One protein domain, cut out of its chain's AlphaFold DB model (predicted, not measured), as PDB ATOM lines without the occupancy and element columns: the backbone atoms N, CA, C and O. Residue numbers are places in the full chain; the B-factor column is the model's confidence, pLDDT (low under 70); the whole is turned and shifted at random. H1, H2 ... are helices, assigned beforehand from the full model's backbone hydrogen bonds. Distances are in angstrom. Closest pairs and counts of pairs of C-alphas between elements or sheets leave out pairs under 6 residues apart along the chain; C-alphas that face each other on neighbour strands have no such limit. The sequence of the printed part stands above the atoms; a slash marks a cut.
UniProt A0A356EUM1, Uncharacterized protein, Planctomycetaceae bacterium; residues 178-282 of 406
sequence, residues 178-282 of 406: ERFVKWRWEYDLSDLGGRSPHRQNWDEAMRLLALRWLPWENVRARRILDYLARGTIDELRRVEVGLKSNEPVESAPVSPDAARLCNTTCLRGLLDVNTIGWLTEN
ATOM      1  N   GLU A 178      47.491  -4.210   2.117       86.75
ATOM      2  CA  GLU A 178      46.697  -5.452   2.007       86.75
ATOM      3  C   GLU A 178      46.425  -6.086   3.383       86.75
ATOM      4  O   GLU A 178      45.344  -6.631   3.626       86.75
ATOM      5  N   ARG A 179      47.395  -6.012   4.308       85.06
ATOM      6  CA  ARG A 179      47.239  -6.533   5.672       85.06
ATOM      7  C   ARG A 179      46.294  -5.690   6.514       85.06
ATOM      8  O   ARG A 179      45.514  -6.279   7.260       85.06
ATOM      9  N   PHE A 180      46.300  -4.369   6.352       84.88
ATOM     10  CA  PHE A 180      45.307  -3.485   6.954       84.88
ATOM     11  C   PHE A 180      43.898  -3.801   6.434       84.88
ATOM     12  O   PHE A 180      42.994  -4.006   7.240       84.88
ATOM     13  N   VAL A 181      43.704  -3.948   5.115       89.19
ATOM     14  CA  VAL A 181      42.395  -4.330   4.543       89.19
ATOM     15  C   VAL A 181      41.930  -5.680   5.084       89.19
ATOM     16  O   VAL A 181      40.776  -5.818   5.493       89.19
ATOM     17  N   LYS A 182      42.827  -6.672   5.151       89.38
ATOM     18  CA  LYS A 182      42.513  -7.978   5.737       89.38
ATOM     19  C   LYS A 182      42.138  -7.866   7.218       89.38
ATOM     20  O   LYS A 182      41.132  -8.442   7.619       89.38
ATOM     21  N   TRP A 183      42.911  -7.144   8.028       86.81
ATOM     22  CA  TRP A 183      42.591  -6.943   9.444       86.81
ATOM     23  C   TRP A 183      41.264  -6.209   9.624       86.81
ATOM     24  O   TRP A 183      40.465  -6.600  10.469       86.81
ATOM     25  N   ARG A 184      40.995  -5.189   8.804       85.88
ATOM     26  CA  ARG A 184      39.739  -4.440   8.823       85.88
ATOM     27  C   ARG A 184      38.556  -5.349   8.488       85.88
ATOM     28  O   ARG A 184      37.559  -5.319   9.198       85.88
ATOM     29  N   TRP A 185      38.701  -6.217   7.485       90.25
ATOM     30  CA  TRP A 185      37.725  -7.262   7.165       90.25
ATOM     31  C   TRP A 185      37.538  -8.255   8.328       90.25
ATOM     32  O   TRP A 185      36.404  -8.570   8.676       90.25
ATOM     33  N   GLU A 186      38.612  -8.712   8.985       88.81
ATOM     34  CA  GLU A 186      38.528  -9.600  10.162       88.81
ATOM     35  C   GLU A 186      37.841  -8.911  11.359       88.81
ATOM     36  O   GLU A 186      37.054  -9.541  12.071       88.81
ATOM     37  N   TYR A 187      38.107  -7.617  11.560       84.38
ATOM     38  CA  TYR A 187      37.496  -6.771  12.582       84.38
ATOM     39  C   TYR A 187      35.996  -6.581  12.318       84.38
ATOM     40  O   TYR A 187      35.175  -6.936  13.163       84.38
ATOM     41  N   ASP A 188      35.618  -6.125  11.123       86.12
ATOM     42  CA  ASP A 188      34.216  -5.902  10.755       86.12
ATOM     43  C   ASP A 188      33.420  -7.220  10.727       86.12
ATOM     44  O   ASP A 188      32.258  -7.256  11.128       86.12
ATOM     45  N   LEU A 189      34.043  -8.343  10.349       88.69
ATOM     46  CA  LEU A 189      33.432  -9.672  10.451       88.69
ATOM     47  C   LEU A 189      33.221 -10.114  11.913       88.69
ATOM     48  O   LEU A 189      32.232 -10.784  12.221       88.69
ATOM     49  N   SER A 190      34.120  -9.734  12.824       85.50
ATOM     50  CA  SER A 190      33.967  -9.951  14.268       85.50
ATOM     51  C   SER A 190      32.841  -9.090  14.861       85.50
ATOM     52  O   SER A 190      32.062  -9.583  15.685       85.50
ATOM     53  N   ASP A 191      32.696  -7.845  14.397       83.00
ATOM     54  CA  ASP A 191      31.583  -6.947  14.736       83.00
ATOM     55  C   ASP A 191      30.239  -7.525  14.241       83.00
ATOM     56  O   ASP A 191      29.296  -7.642  15.026       83.00
ATOM     57  N   LEU A 192      30.167  -8.018  12.993       83.44
ATOM     58  CA  LEU A 192      28.999  -8.744  12.451       83.44
ATOM     59  C   LEU A 192      28.652 -10.018  13.247       83.44
ATOM     60  O   LEU A 192      27.501 -10.459  13.245       83.44
ATOM     61  N   GLY A 193      29.637 -10.617  13.921       83.62
ATOM     62  CA  GLY A 193      29.465 -11.751  14.832       83.62
ATOM     63  C   GLY A 193      29.042 -11.372  16.258       83.62
ATOM     64  O   GLY A 193      28.934 -12.265  17.100       83.62
ATOM     65  N   GLY A 194      28.842 -10.082  16.553       78.25
ATOM     66  CA  GLY A 194      28.483  -9.579  17.882       78.25
ATOM     67  C   GLY A 194      29.590  -9.722  18.931       78.25
ATOM     68  O   GLY A 194      29.294  -9.812  20.119       78.25
ATOM     69  N   ARG A 195      30.862  -9.796  18.508       73.69
ATOM     70  CA  ARG A 195      32.016 -10.031  19.399       73.69
ATOM     71  C   ARG A 195      32.800  -8.764  19.755       73.69
ATOM     72  O   ARG A 195      33.808  -8.865  20.453       73.69
ATOM     73  N   SER A 196      32.365  -7.596  19.285       67.81
ATOM     74  CA  SER A 196      33.051  -6.325  19.536       67.81
ATOM     75  C   SER A 196      32.853  -5.838  20.976       67.81
ATOM     76  O   SER A 196      31.710  -5.664  21.397       67.81
ATOM     77  N   PRO A 197      33.922  -5.559  21.744       58.53
ATOM     78  CA  PRO A 197      33.799  -5.030  23.101       58.53
ATOM     79  C   PRO A 197      33.729  -3.489  23.161       58.53
ATOM     80  O   PRO A 197      33.722  -2.934  24.258       58.53
ATOM     81  N   HIS A 198      33.744  -2.780  22.023       57.22
ATOM     82  CA  HIS A 198      34.184  -1.375  21.970       57.22
ATOM     83  C   HIS A 198      33.125  -0.301  21.677       57.22
ATOM     84  O   HIS A 198      33.490   0.871  21.586       57.22
ATOM     85  N   ARG A 199      31.830  -0.627  21.564       56.91
ATOM     86  CA  ARG A 199      30.783   0.376  21.285       56.91
ATOM     87  C   ARG A 199      29.536   0.169  22.148       56.91
ATOM     88  O   ARG A 199      28.901  -0.876  22.101       56.91
ATOM     89  N   GLN A 200      29.196   1.186  22.943       59.56
ATOM     90  CA  GLN A 200      28.069   1.197  23.892       59.56
ATOM     91  C   GLN A 200      27.036   2.285  23.535       59.56
ATOM     92  O   GLN A 200      26.568   3.019  24.403       59.56
ATOM     93  N   ASN A 201      26.712   2.443  22.250       74.31
ATOM     94  CA  ASN A 201      25.703   3.401  21.783       74.31
ATOM     95  C   ASN A 201      24.397   2.672  21.385       74.31
ATOM     96  O   ASN A 201      24.392   1.469  21.122       74.31
ATOM     97  N   TRP A 202      23.276   3.400  21.367       68.75
ATOM     98  CA  TRP A 202      21.955   2.833  21.060       68.75
ATOM     99  C   TRP A 202      21.823   2.317  19.619       68.75
ATOM    100  O   TRP A 202      21.174   1.291  19.403       68.75
ATOM    101  N   ASP A 203      22.471   2.961  18.644       74.19
ATOM    102  CA  ASP A 203      22.486   2.495  17.252       74.19
ATOM    103  C   ASP A 203      23.200   1.140  17.129       74.19
ATOM    104  O   ASP A 203      22.760   0.277  16.373       74.19
ATOM    105  N   GLU A 204      24.272   0.925  17.899       72.12
ATOM    106  CA  GLU A 204      25.000  -0.345  17.987       72.12
ATOM    107  C   GLU A 204      24.085  -1.465  18.499       72.12
ATOM    108  O   GLU A 204      23.986  -2.524  17.880       72.12
ATOM    109  N   ALA A 205      23.350  -1.214  19.588       74.75
ATOM    110  CA  ALA A 205      22.396  -2.171  20.143       74.75
ATOM    111  C   ALA A 205      21.300  -2.531  19.124       74.75
ATOM    112  O   ALA A 205      20.998  -3.710  18.928       74.75
ATOM    113  N   MET A 206      20.761  -1.539  18.406       78.88
ATOM    114  CA  MET A 206      19.772  -1.770  17.349       78.88
ATOM    115  C   MET A 206      20.353  -2.531  16.145       78.88
ATOM    116  O   MET A 206      19.673  -3.401  15.600       78.88
ATOM    117  N   ARG A 207      21.616  -2.290  15.761       76.56
ATOM    118  CA  ARG A 207      22.323  -3.075  14.728       76.56
ATOM    119  C   ARG A 207      22.542  -4.525  15.161       76.56
ATOM    120  O   ARG A 207      22.326  -5.427  14.358       76.56
ATOM    121  N   LEU A 208      22.927  -4.765  16.414       75.06
ATOM    122  CA  LEU A 208      23.111  -6.114  16.964       75.06
ATOM    123  C   LEU A 208      21.784  -6.885  17.050       75.06
ATOM    124  O   LEU A 208      21.742  -8.075  16.737       75.06
ATOM    125  N   LEU A 209      20.683  -6.210  17.398       79.12
ATOM    126  CA  LEU A 209      19.336  -6.784  17.326       79.12
ATOM    127  C   LEU A 209      18.938  -7.104  15.878       79.12
ATOM    128  O   LEU A 209      18.472  -8.212  15.612       79.12
ATOM    129  N   ALA A 210      19.198  -6.200  14.929       80.69
ATOM    130  CA  ALA A 210      18.961  -6.445  13.506       80.69
ATOM    131  C   ALA A 210      19.775  -7.643  12.982       80.69
ATOM    132  O   ALA A 210      19.212  -8.523  12.340       80.69
ATOM    133  N   LEU A 211      21.064  -7.752  13.323       79.88
ATOM    134  CA  LEU A 211      21.914  -8.905  12.989       79.88
ATOM    135  C   LEU A 211      21.379 -10.227  13.555       79.88
ATOM    136  O   LEU A 211      21.498 -11.266  12.906       79.88
ATOM    137  N   ARG A 212      20.787 -10.194  14.756       82.19
ATOM    138  CA  ARG A 212      20.224 -11.374  15.423       82.19
ATOM    139  C   ARG A 212      18.861 -11.791  14.865       82.19
ATOM    140  O   ARG A 212      18.543 -12.977  14.902       82.19
ATOM    141  N   TRP A 213      18.047 -10.845  14.398       87.25
ATOM    142  CA  TRP A 213      16.680 -11.103  13.922       87.25
ATOM    143  C   TRP A 213      16.561 -11.210  12.395       87.25
ATOM    144  O   TRP A 213      15.610 -11.814  11.908       87.25
ATOM    145  N   LEU A 214      17.527 -10.677  11.643       90.88
ATOM    146  CA  LEU A 214      17.542 -10.640  10.178       90.88
ATOM    147  C   LEU A 214      18.769 -11.418   9.647       90.88
ATOM    148  O   LEU A 214      19.720 -10.815   9.144       90.88
ATOM    149  N   PRO A 215      18.798 -12.764   9.732       89.62
ATOM    150  CA  PRO A 215      19.968 -13.559   9.333       89.62
ATOM    151  C   PRO A 215      20.358 -13.370   7.855       89.62
ATOM    152  O   PRO A 215      21.531 -13.487   7.499       89.62
ATOM    153  N   TRP A 216      19.404 -13.011   6.990       91.50
ATOM    154  CA  TRP A 216      19.674 -12.647   5.597       91.50
ATOM    155  C   TRP A 216      20.469 -11.341   5.455       91.50
ATOM    156  O   TRP A 216      21.297 -11.248   4.548       91.50
ATOM    157  N   GLU A 217      20.285 -10.363   6.350       90.31
ATOM    158  CA  GLU A 217      21.096  -9.141   6.372       90.31
ATOM    159  C   GLU A 217      22.524  -9.432   6.842       90.31
ATOM    160  O   GLU A 217      23.449  -8.878   6.266       90.31
ATOM    161  N   ASN A 218      22.750 -10.369   7.774       88.25
ATOM    162  CA  ASN A 218      24.111 -10.810   8.121       88.25
ATOM    163  C   ASN A 218      24.839 -11.413   6.896       88.25
ATOM    164  O   ASN A 218      25.939 -10.985   6.540       88.25
ATOM    165  N   VAL A 219      24.184 -12.332   6.173       92.50
ATOM    166  CA  VAL A 219      24.724 -12.936   4.935       92.50
ATOM    167  C   VAL A 219      24.907 -11.900   3.817       92.50
ATOM    168  O   VAL A 219      25.822 -12.003   2.998       92.50
ATOM    169  N   ARG A 220      24.043 -10.883   3.740       92.25
ATOM    170  CA  ARG A 220      24.196  -9.760   2.807       92.25
ATOM    171  C   ARG A 220      25.387  -8.880   3.178       92.25
ATOM    172  O   ARG A 220      26.212  -8.619   2.313       92.25
ATOM    173  N   ALA A 221      25.508  -8.484   4.437       90.62
ATOM    174  CA  ALA A 221      26.583  -7.638   4.938       90.62
ATOM    175  C   ALA A 221      27.950  -8.277   4.741       90.62
ATOM    176  O   ALA A 221      28.858  -7.617   4.252       90.62
ATOM    177  N   ARG A 222      28.068  -9.583   5.011       92.75
ATOM    178  CA  ARG A 222      29.283 -10.343   4.718       92.75
ATOM    179  C   ARG A 222      29.642 -10.305   3.230       92.75
ATOM    180  O   ARG A 222      30.790 -10.045   2.907       92.75
ATOM    181  N   ARG A 223      28.673 -10.486   2.323       94.38
ATOM    182  CA  ARG A 223      28.911 -10.359   0.870       94.38
ATOM    183  C   ARG A 223      29.344  -8.948   0.464       94.38
ATOM    184  O   ARG A 223      30.178  -8.819  -0.425       94.38
ATOM    185  N   ILE A 224      28.804  -7.905   1.102       93.06
ATOM    186  CA  ILE A 224      29.233  -6.520   0.860       93.06
ATOM    187  C   ILE A 224      30.655  -6.306   1.400       93.06
ATOM    188  O   ILE A 224      31.480  -5.748   0.693       93.06
ATOM    189  N   LEU A 225      30.977  -6.806   2.594       91.69
ATOM    190  CA  LEU A 225      32.315  -6.724   3.188       91.69
ATOM    191  C   LEU A 225      33.366  -7.482   2.352       91.69
ATOM    192  O   LEU A 225      34.453  -6.962   2.117       91.69
ATOM    193  N   ASP A 226      33.023  -8.670   1.841       94.44
ATOM    194  CA  ASP A 226      33.849  -9.441   0.903       94.44
ATOM    195  C   ASP A 226      34.055  -8.690  -0.429       94.44
ATOM    196  O   ASP A 226      35.149  -8.725  -0.990       94.44
ATOM    197  N   TYR A 227      33.019  -8.012  -0.939       94.19
ATOM    198  CA  TYR A 227      33.091  -7.185  -2.151       94.19
ATOM    199  C   TYR A 227      33.981  -5.951  -1.946       94.19
ATOM    200  O   TYR A 227      34.871  -5.709  -2.760       94.19
ATOM    201  N   LEU A 228      33.793  -5.224  -0.838       91.69
ATOM    202  CA  LEU A 228      34.614  -4.073  -0.460       91.69
ATOM    203  C   LEU A 228      36.082  -4.476  -0.337       91.69
ATOM    204  O   LEU A 228      36.910  -3.922  -1.044       91.69
ATOM    205  N   ALA A 229      36.405  -5.478   0.488       92.38
ATOM    206  CA  ALA A 229      37.791  -5.877   0.736       92.38
ATOM    207  C   ALA A 229      38.527  -6.329  -0.537       92.38
ATOM    208  O   ALA A 229      39.708  -6.027  -0.694       92.38
ATOM    209  N   ARG A 230      37.839  -7.013  -1.465       93.62
ATOM    210  CA  ARG A 230      38.399  -7.350  -2.787       93.62
ATOM    211  C   ARG A 230      38.662  -6.098  -3.615       93.62
ATOM    212  O   ARG A 230      39.791  -5.908  -4.046       93.62
ATOM    213  N   GLY A 231      37.661  -5.225  -3.756       92.44
ATOM    214  CA  GLY A 231      37.800  -3.959  -4.480       92.44
ATOM    215  C   GLY A 231      38.945  -3.099  -3.941       92.44
ATOM    216  O   GLY A 231      39.761  -2.623  -4.720       92.44
ATOM    217  N   THR A 232      39.080  -2.975  -2.616       91.75
ATOM    218  CA  THR A 232      40.198  -2.249  -1.996       91.75
ATOM    219  C   THR A 232      41.550  -2.867  -2.340       91.75
ATOM    220  O   THR A 232      42.488  -2.139  -2.650       91.75
ATOM    221  N   ILE A 233      41.678  -4.197  -2.283       92.94
ATOM    222  CA  ILE A 233      42.932  -4.893  -2.605       92.94
ATOM    223  C   ILE A 233      43.291  -4.716  -4.084       92.94
ATOM    224  O   ILE A 233      44.448  -4.436  -4.394       92.94
ATOM    225  N   ASP A 234      42.324  -4.842  -4.990       94.06
ATOM    226  CA  ASP A 234      42.566  -4.723  -6.429       94.06
ATOM    227  C   ASP A 234      42.922  -3.273  -6.827       94.06
ATOM    228  O   ASP A 234      43.874  -3.063  -7.581       94.06
ATOM    229  N   GLU A 235      42.274  -2.263  -6.232       94.44
ATOM    230  CA  GLU A 235      42.645  -0.847  -6.400       94.44
ATOM    231  C   GLU A 235      44.030  -0.525  -5.818       94.44
ATOM    232  O   GLU A 235      44.842   0.133  -6.469       94.44
ATOM    233  N   LEU A 236      44.360  -1.046  -4.632       92.62
ATOM    234  CA  LEU A 236      45.702  -0.913  -4.057       92.62
ATOM    235  C   LEU A 236      46.777  -1.545  -4.955       92.62
ATOM    236  O   LEU A 236      47.872  -1.000  -5.080       92.62
ATOM    237  N   ARG A 237      46.482  -2.674  -5.613       93.94
ATOM    238  CA  ARG A 237      47.393  -3.299  -6.590       93.94
ATOM    239  C   ARG A 237      47.557  -2.453  -7.847       93.94
ATOM    240  O   ARG A 237      48.685  -2.324  -8.319       93.94
ATOM    241  N   ARG A 238      46.475  -1.860  -8.369       95.38
ATOM    242  CA  ARG A 238      46.535  -0.900  -9.488       95.38
ATOM    243  C   ARG A 238      47.462   0.266  -9.141       95.38
ATOM    244  O   ARG A 238      48.366   0.563  -9.919       95.38
ATOM    245  N   VAL A 239      47.274   0.865  -7.963       94.69
ATOM    246  CA  VAL A 239      48.121   1.952  -7.449       94.69
ATOM    247  C   VAL A 239      49.588   1.524  -7.403       94.69
ATOM    248  O   VAL A 239      50.425   2.193  -7.997       94.69
ATOM    249  N   GLU A 240      49.920   0.376  -6.802       93.00
ATOM    250  CA  GLU A 240      51.310  -0.107  -6.764       93.00
ATOM    251  C   GLU A 240      51.953  -0.313  -8.132       93.00
ATOM    252  O   GLU A 240      53.151  -0.068  -8.279       93.00
ATOM    253  N   VAL A 241      51.200  -0.829  -9.106       94.62
ATOM    254  CA  VAL A 241      51.715  -1.038 -10.462       94.62
ATOM    255  C   VAL A 241      52.053   0.312 -11.088       94.62
ATOM    256  O   VAL A 241      53.188   0.487 -11.525       94.62
ATOM    257  N   GLY A 242      51.142   1.289 -11.024       95.44
ATOM    258  CA  GLY A 242      51.400   2.641 -11.528       95.44
ATOM    259  C   GLY A 242      52.590   3.317 -10.834       95.44
ATOM    260  O   GLY A 242      53.511   3.787 -11.503       95.44
ATOM    261  N   LEU A 243      52.653   3.256  -9.494       94.00
ATOM    262  CA  LEU A 243      53.766   3.810  -8.711       94.00
ATOM    263  C   LEU A 243      55.119   3.193  -9.109       94.00
ATOM    264  O   LEU A 243      56.111   3.916  -9.210       94.00
ATOM    265  N   LYS A 244      55.180   1.876  -9.353       93.44
ATOM    266  CA  LYS A 244      56.410   1.174  -9.775       93.44
ATOM    267  C   LYS A 244      56.796   1.463 -11.224       93.44
ATOM    268  O   LYS A 244      57.987   1.519 -11.515       93.44
ATOM    269  N   SER A 245      55.815   1.667 -12.100       96.00
ATOM    270  CA  SER A 245      56.024   2.057 -13.500       96.00
ATOM    271  C   SER A 245      56.349   3.546 -13.680       96.00
ATOM    272  O   SER A 245      56.729   3.946 -14.777       96.00
ATOM    273  N   ASN A 246      56.231   4.365 -12.623       96.19
ATOM    274  CA  ASN A 246      56.253   5.835 -12.686       96.19
ATOM    275  C   ASN A 246      55.152   6.428 -13.586       96.19
ATOM    276  O   ASN A 246      55.315   7.506 -14.155       96.19
ATOM    277  N   GLU A 247      54.029   5.727 -13.702       96.56
ATOM    278  CA  GLU A 247      52.821   6.238 -14.350       96.56
ATOM    279  C   GLU A 247      52.089   7.210 -13.405       96.56
ATOM    280  O   GLU A 247      52.232   7.086 -12.185       96.56
ATOM    281  N   PRO A 248      51.301   8.171 -13.928       96.88
ATOM    282  CA  PRO A 248      50.416   8.979 -13.095       96.88
ATOM    283  C   PRO A 248      49.366   8.084 -12.422       96.88
ATOM    284  O   PRO A 248      48.743   7.243 -13.076       96.88
ATOM    285  N   VAL A 249      49.154   8.271 -11.121       96.44
ATOM    286  CA  VAL A 249      48.220   7.474 -10.323       96.44
ATOM    287  C   VAL A 249      47.212   8.371  -9.619       96.44
ATOM    288  O   VAL A 249      47.562   9.192  -8.779       96.44
ATOM    289  N   GLU A 250      45.935   8.137  -9.911       95.12
ATOM    290  CA  GLU A 250      44.812   8.722  -9.181       95.12
ATOM    291  C   GLU A 250      44.342   7.788  -8.054       95.12
ATOM    292  O   GLU A 250      44.313   6.552  -8.208       95.12
ATOM    293  N   SER A 251      43.939   8.391  -6.928       92.50
ATOM    294  CA  SER A 251      43.254   7.692  -5.843       92.50
ATOM    295  C   SER A 251      41.928   7.107  -6.341       92.50
ATOM    296  O   SER A 251      41.275   7.629  -7.245       92.50
ATOM    297  N   ALA A 252      41.547   5.956  -5.798       90.62
ATOM    298  CA  ALA A 252      40.374   5.234  -6.257       90.62
ATOM    299  C   ALA A 252      39.086   5.965  -5.823       90.62
ATOM    300  O   ALA A 252      38.857   6.130  -4.619       90.62
ATOM    301  N   PRO A 253      38.205   6.377  -6.754       90.94
ATOM    302  CA  PRO A 253      36.949   7.013  -6.387       90.94
ATOM    303  C   PRO A 253      36.047   6.029  -5.634       90.94
ATOM    304  O   PRO A 253      36.070   4.817  -5.868       90.94
ATOM    305  N   VAL A 254      35.195   6.548  -4.747       86.88
ATOM    306  CA  VAL A 254      34.204   5.722  -4.043       86.88
ATOM    307  C   VAL A 254      33.263   5.084  -5.066       86.88
ATOM    308  O   VAL A 254      32.467   5.773  -5.703       86.88
ATOM    309  N   SER A 255      33.332   3.756  -5.206       89.44
ATOM    310  CA  SER A 255      32.488   3.002  -6.140       89.44
ATOM    311  C   SER A 255      30.996   3.300  -5.896       89.44
ATOM    312  O   SER A 255      30.492   3.037  -4.795       89.44
ATOM    313  N   PRO A 256      30.244   3.800  -6.900       91.12
ATOM    314  CA  PRO A 256      28.812   4.069  -6.752       91.12
ATOM    315  C   PRO A 256      28.004   2.811  -6.404       91.12
ATOM    316  O   PRO A 256      27.027   2.880  -5.654       91.12
ATOM    317  N   ASP A 257      28.437   1.647  -6.897       91.56
ATOM    318  CA  ASP A 257      27.858   0.350  -6.547       91.56
ATOM    319  C   ASP A 257      28.133  -0.013  -5.082       91.56
ATOM    320  O   ASP A 257      27.204  -0.410  -4.375       91.56
ATOM    321  N   ALA A 258      29.364   0.185  -4.594       89.38
ATOM    322  CA  ALA A 258      29.708  -0.006  -3.184       89.38
ATOM    323  C   ALA A 258      28.866   0.904  -2.274       89.38
ATOM    324  O   ALA A 258      28.242   0.431  -1.322       89.38
ATOM    325  N   ALA A 259      28.772   2.194  -2.613       90.75
ATOM    326  CA  ALA A 259      27.953   3.162  -1.893       90.75
ATOM    327  C   ALA A 259      26.470   2.750  -1.871       90.75
ATOM    328  O   ALA A 259      25.848   2.744  -0.806       90.75
ATOM    329  N   ARG A 260      25.898   2.329  -3.010       93.38
ATOM    330  CA  ARG A 260      24.513   1.823  -3.084       93.38
ATOM    331  C   ARG A 260      24.314   0.568  -2.228       93.38
ATOM    332  O   ARG A 260      23.300   0.456  -1.536       93.38
ATOM    333  N   LEU A 261      25.256  -0.373  -2.250       91.00
ATOM    334  CA  LEU A 261      25.185  -1.599  -1.452       91.00
ATOM    335  C   LEU A 261      25.217  -1.293   0.054       91.00
ATOM    336  O   LEU A 261      24.335  -1.752   0.781       91.00
ATOM    337  N   CYS A 262      26.147  -0.454   0.515       89.25
ATOM    338  CA  CYS A 262      26.241  -0.050   1.922       89.25
ATOM    339  C   CYS A 262      25.045   0.795   2.385       89.25
ATOM    340  O   CYS A 262      24.581   0.636   3.512       89.25
ATOM    341  N   ASN A 263      24.485   1.641   1.514       88.88
ATOM    342  CA  ASN A 263      23.293   2.441   1.817       88.88
ATOM    343  C   ASN A 263      21.997   1.621   1.917       88.88
ATOM    344  O   ASN A 263      21.006   2.127   2.437       88.88
ATOM    345  N   THR A 264      21.976   0.381   1.418       88.81
ATOM    346  CA  THR A 264      20.758  -0.447   1.352       88.81
ATOM    347  C   THR A 264      20.712  -1.575   2.388       88.81
ATOM    348  O   THR A 264      19.766  -2.366   2.369       88.81
ATOM    349  N   THR A 265      21.684  -1.641   3.306       85.06
ATOM    350  CA  THR A 265      21.684  -2.522   4.489       85.06
ATOM    351  C   THR A 265      21.495  -1.715   5.778       85.06
ATOM    352  O   THR A 265      21.937  -0.570   5.880       85.06
ATOM    353  N   CYS A 266      20.898  -2.321   6.811       78.19
ATOM    354  CA  CYS A 266      20.780  -1.715   8.147       78.19
ATOM    355  C   CYS A 266      22.133  -1.520   8.869       78.19
ATOM    356  O   CYS A 266      22.180  -1.009   9.986       78.19
ATOM    357  N   LEU A 267      23.240  -1.926   8.238       75.12
ATOM    358  CA  LEU A 267      24.589  -1.971   8.805       75.12
ATOM    359  C   LEU A 267      25.538  -0.942   8.176       75.12
ATOM    360  O   LEU A 267      26.752  -1.039   8.337       75.12
ATOM    361  N   ARG A 268      24.983   0.075   7.501       78.00
ATOM    362  CA  ARG A 268      25.709   1.178   6.846       78.00
ATOM    363  C   ARG A 268      26.849   1.771   7.686       78.00
ATOM    364  O   ARG A 268      27.875   2.132   7.136       78.00
ATOM    365  N   GLY A 269      26.685   1.872   9.007       73.19
ATOM    366  CA  GLY A 269      27.703   2.426   9.910       73.19
ATOM    367  C   GLY A 269      28.778   1.447  10.406       73.19
ATOM    368  O   GLY A 269      29.541   1.823  11.290       73.19
ATOM    369  N   LEU A 270      28.807   0.205   9.907       71.88
ATOM    370  CA  LEU A 270      29.943  -0.722  10.045       71.88
ATOM    371  C   LEU A 270      30.815  -0.734   8.778       71.88
ATOM    372  O   LEU A 270      32.026  -0.922   8.864       71.88
ATOM    373  N   LEU A 271      30.196  -0.517   7.615       76.88
ATOM    374  CA  LEU A 271      30.817  -0.628   6.297       76.88
ATOM    375  C   LEU A 271      31.223   0.757   5.776       76.88
ATOM    376  O   LEU A 271      30.394   1.482   5.224       76.88
ATOM    377  N   ASP A 272      32.496   1.123   5.931       80.62
ATOM    378  CA  ASP A 272      33.012   2.374   5.375       80.62
ATOM    379  C   ASP A 272      33.465   2.202   3.917       80.62
ATOM    380  O   ASP A 272      34.423   1.494   3.616       80.62
ATOM    381  N   VAL A 273      32.771   2.882   3.003       83.25
ATOM    382  CA  VAL A 273      33.100   2.894   1.569       83.25
ATOM    383  C   VAL A 273      34.232   3.864   1.224       83.25
ATOM    384  O   VAL A 273      34.833   3.731   0.161       83.25
ATOM    385  N   ASN A 274      34.547   4.813   2.112       85.62
ATOM    386  CA  ASN A 274      35.593   5.815   1.888       85.62
ATOM    387  C   ASN A 274      36.998   5.249   2.136       85.62
ATOM    388  O   ASN A 274      37.970   5.758   1.584       85.62
ATOM    389  N   THR A 275      37.095   4.154   2.901       84.25
ATOM    390  CA  THR A 275      38.338   3.417   3.171       84.25
ATOM    391  C   THR A 275      39.117   3.082   1.889       84.25
ATOM    392  O   THR A 275      40.342   3.081   1.931       84.25
ATOM    393  N   ILE A 276      38.454   2.843   0.746       87.81
ATOM    394  CA  ILE A 276      39.135   2.600  -0.542       87.81
ATOM    395  C   ILE A 276      39.937   3.830  -0.986       87.81
ATOM    396  O   ILE A 276      41.162   3.749  -1.084       87.81
ATOM    397  N   GLY A 277      39.256   4.958  -1.208       88.12
ATOM    398  CA  GLY A 277      39.888   6.190  -1.685       88.12
ATOM    399  C   GLY A 277      40.977   6.659  -0.731       88.12
ATOM    400  O   GLY A 277      42.124   6.806  -1.147       88.12
ATOM    401  N   TRP A 278      40.654   6.731   0.563       88.44
ATOM    402  CA  TRP A 278      41.591   7.138   1.608       88.44
ATOM    403  C   TRP A 278      42.853   6.254   1.662       88.44
ATOM    404  O   TRP A 278      43.962   6.784   1.709       88.44
ATOM    405  N   LEU A 279      42.738   4.918   1.597       88.31
ATOM    406  CA  LEU A 279      43.926   4.048   1.588       88.31
ATOM    407  C   LEU A 279      44.783   4.253   0.333       88.31
ATOM    408  O   LEU A 279      46.008   4.266   0.438       88.31
ATOM    409  N   THR A 280      44.162   4.417  -0.840       91.38
ATOM    410  CA  THR A 280      44.908   4.665  -2.084       91.38
ATOM    411  C   THR A 280      45.600   6.028  -2.091       91.38
ATOM    412  O   THR A 280      46.770   6.099  -2.448       91.38
ATOM    413  N   GLU A 281      44.924   7.077  -1.625       90.69
ATOM    414  CA  GLU A 281      45.443   8.442  -1.492       90.69
ATOM    415  C   GLU A 281      46.653   8.492  -0.552       90.69
ATOM    416  O   GLU A 281      47.741   8.872  -0.977       90.69
ATOM    417  N   ASN A 282      46.528   7.960   0.673       87.62
ATOM    418  CA  ASN A 282      47.652   7.914   1.618       87.62
ATOM    419  C   ASN A 282      48.847   7.145   1.049       87.62
ATOM    420  O   ASN A 282      49.991   7.494   1.329       87.62
TER     421      ASN A 282
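What this domain is: This is residues 178 to 282 of the 406 residues of an uncharacterized protein of Planctomycetaceae bacterium (UniProt A0A356EUM1). One long helix, H3, makes the length of this elongated domain, and the shorter helices H1, H4 and H5 pack along it at shallow tilts, while H2 is set crosswise at the end of H3 where residues 217 and 218 lie. After H3 the chain folds back, so to speak, along the long helix through residues 246 to 255 into H4, and it then turns again to H5, which runs the same way as H3. The printed part has 105 residues with five named helices, in the order H1, H2, H3, H4, H5, and no named strand; the class is all helix. It is only just compact, close to loose, with a radius of gyration of the C-alphas of 15.2 A, and the C-alphas span 50 by 26 by 20 A.

Where its parts are: H1 is residues 178 to 192, 20.8 A from first to last C-alpha, and it begins at C-alpha 178 at (46.697, -5.452, 2.007). H2 is residues 202 to 213, 16.5 A long. H3, the longest helix, is residues 215 to 245 and measures 45.4 A, from C-alpha 215 at (19.968, -13.559, 9.333) to C-alpha 245 at (56.024, 2.057, -13.500). H4 is residues 256 to 263, 10.3 A long. H5 is residues 275 to 282, 10.5 A long, and ends at C-alpha 282 at (47.652, 7.914, 1.618).

How they stand to each other: H3 is the hub and touches the four other helices. H1 touches H3 at a shallow tilt of 10 degrees, opposite ways; their closest C-alphas, of Glu 178 and Ile 233, are 6.0 A apart. H2 and H3 only just touch, with 3 pairs of C-alphas within 8 A, and touch only at the corner, where the C-alphas of Leu 211 and Asn 218 are closest at 5.7 A. Their steep tilt of 68 degrees is only just short of about perpendicular. H1 and H2 are close but not clearly touching, with the C-alphas of Leu 192 and Leu 211 closest at 7.1 A. H3 and H4 form a helical hairpin, opposite ways at a shallow tilt of 34 degrees, only just short of steep; H3 touches H4 with residues 224 to 228 alone, and the closest C-alphas, of Ile 224 and Leu 261, are 6.8 A apart. H5 touches residues 231 to 239 of H3 at a shallow tilt of 20 degrees, the same way, with the C-alphas of Thr 232 and Ile 276 closest at 5.2 A. H1 and H5 are near each other, while H4 is apart from H1, H2 and H5. In H1, H2, H3, H4 and H5 every O i to N i+4 pair is within hydrogen-bond range.

The domain as a whole: The two C-alphas farthest apart, of Trp 213 and Asn 246, are 50.6 A apart. The printed part has no cut. The link from H4 to H5, 11 residues, is long, and the one from H2 to H3 is tight. The mean pLDDT of the printed part is 86.2; residues 196 to 200 and residue 202 are under 70.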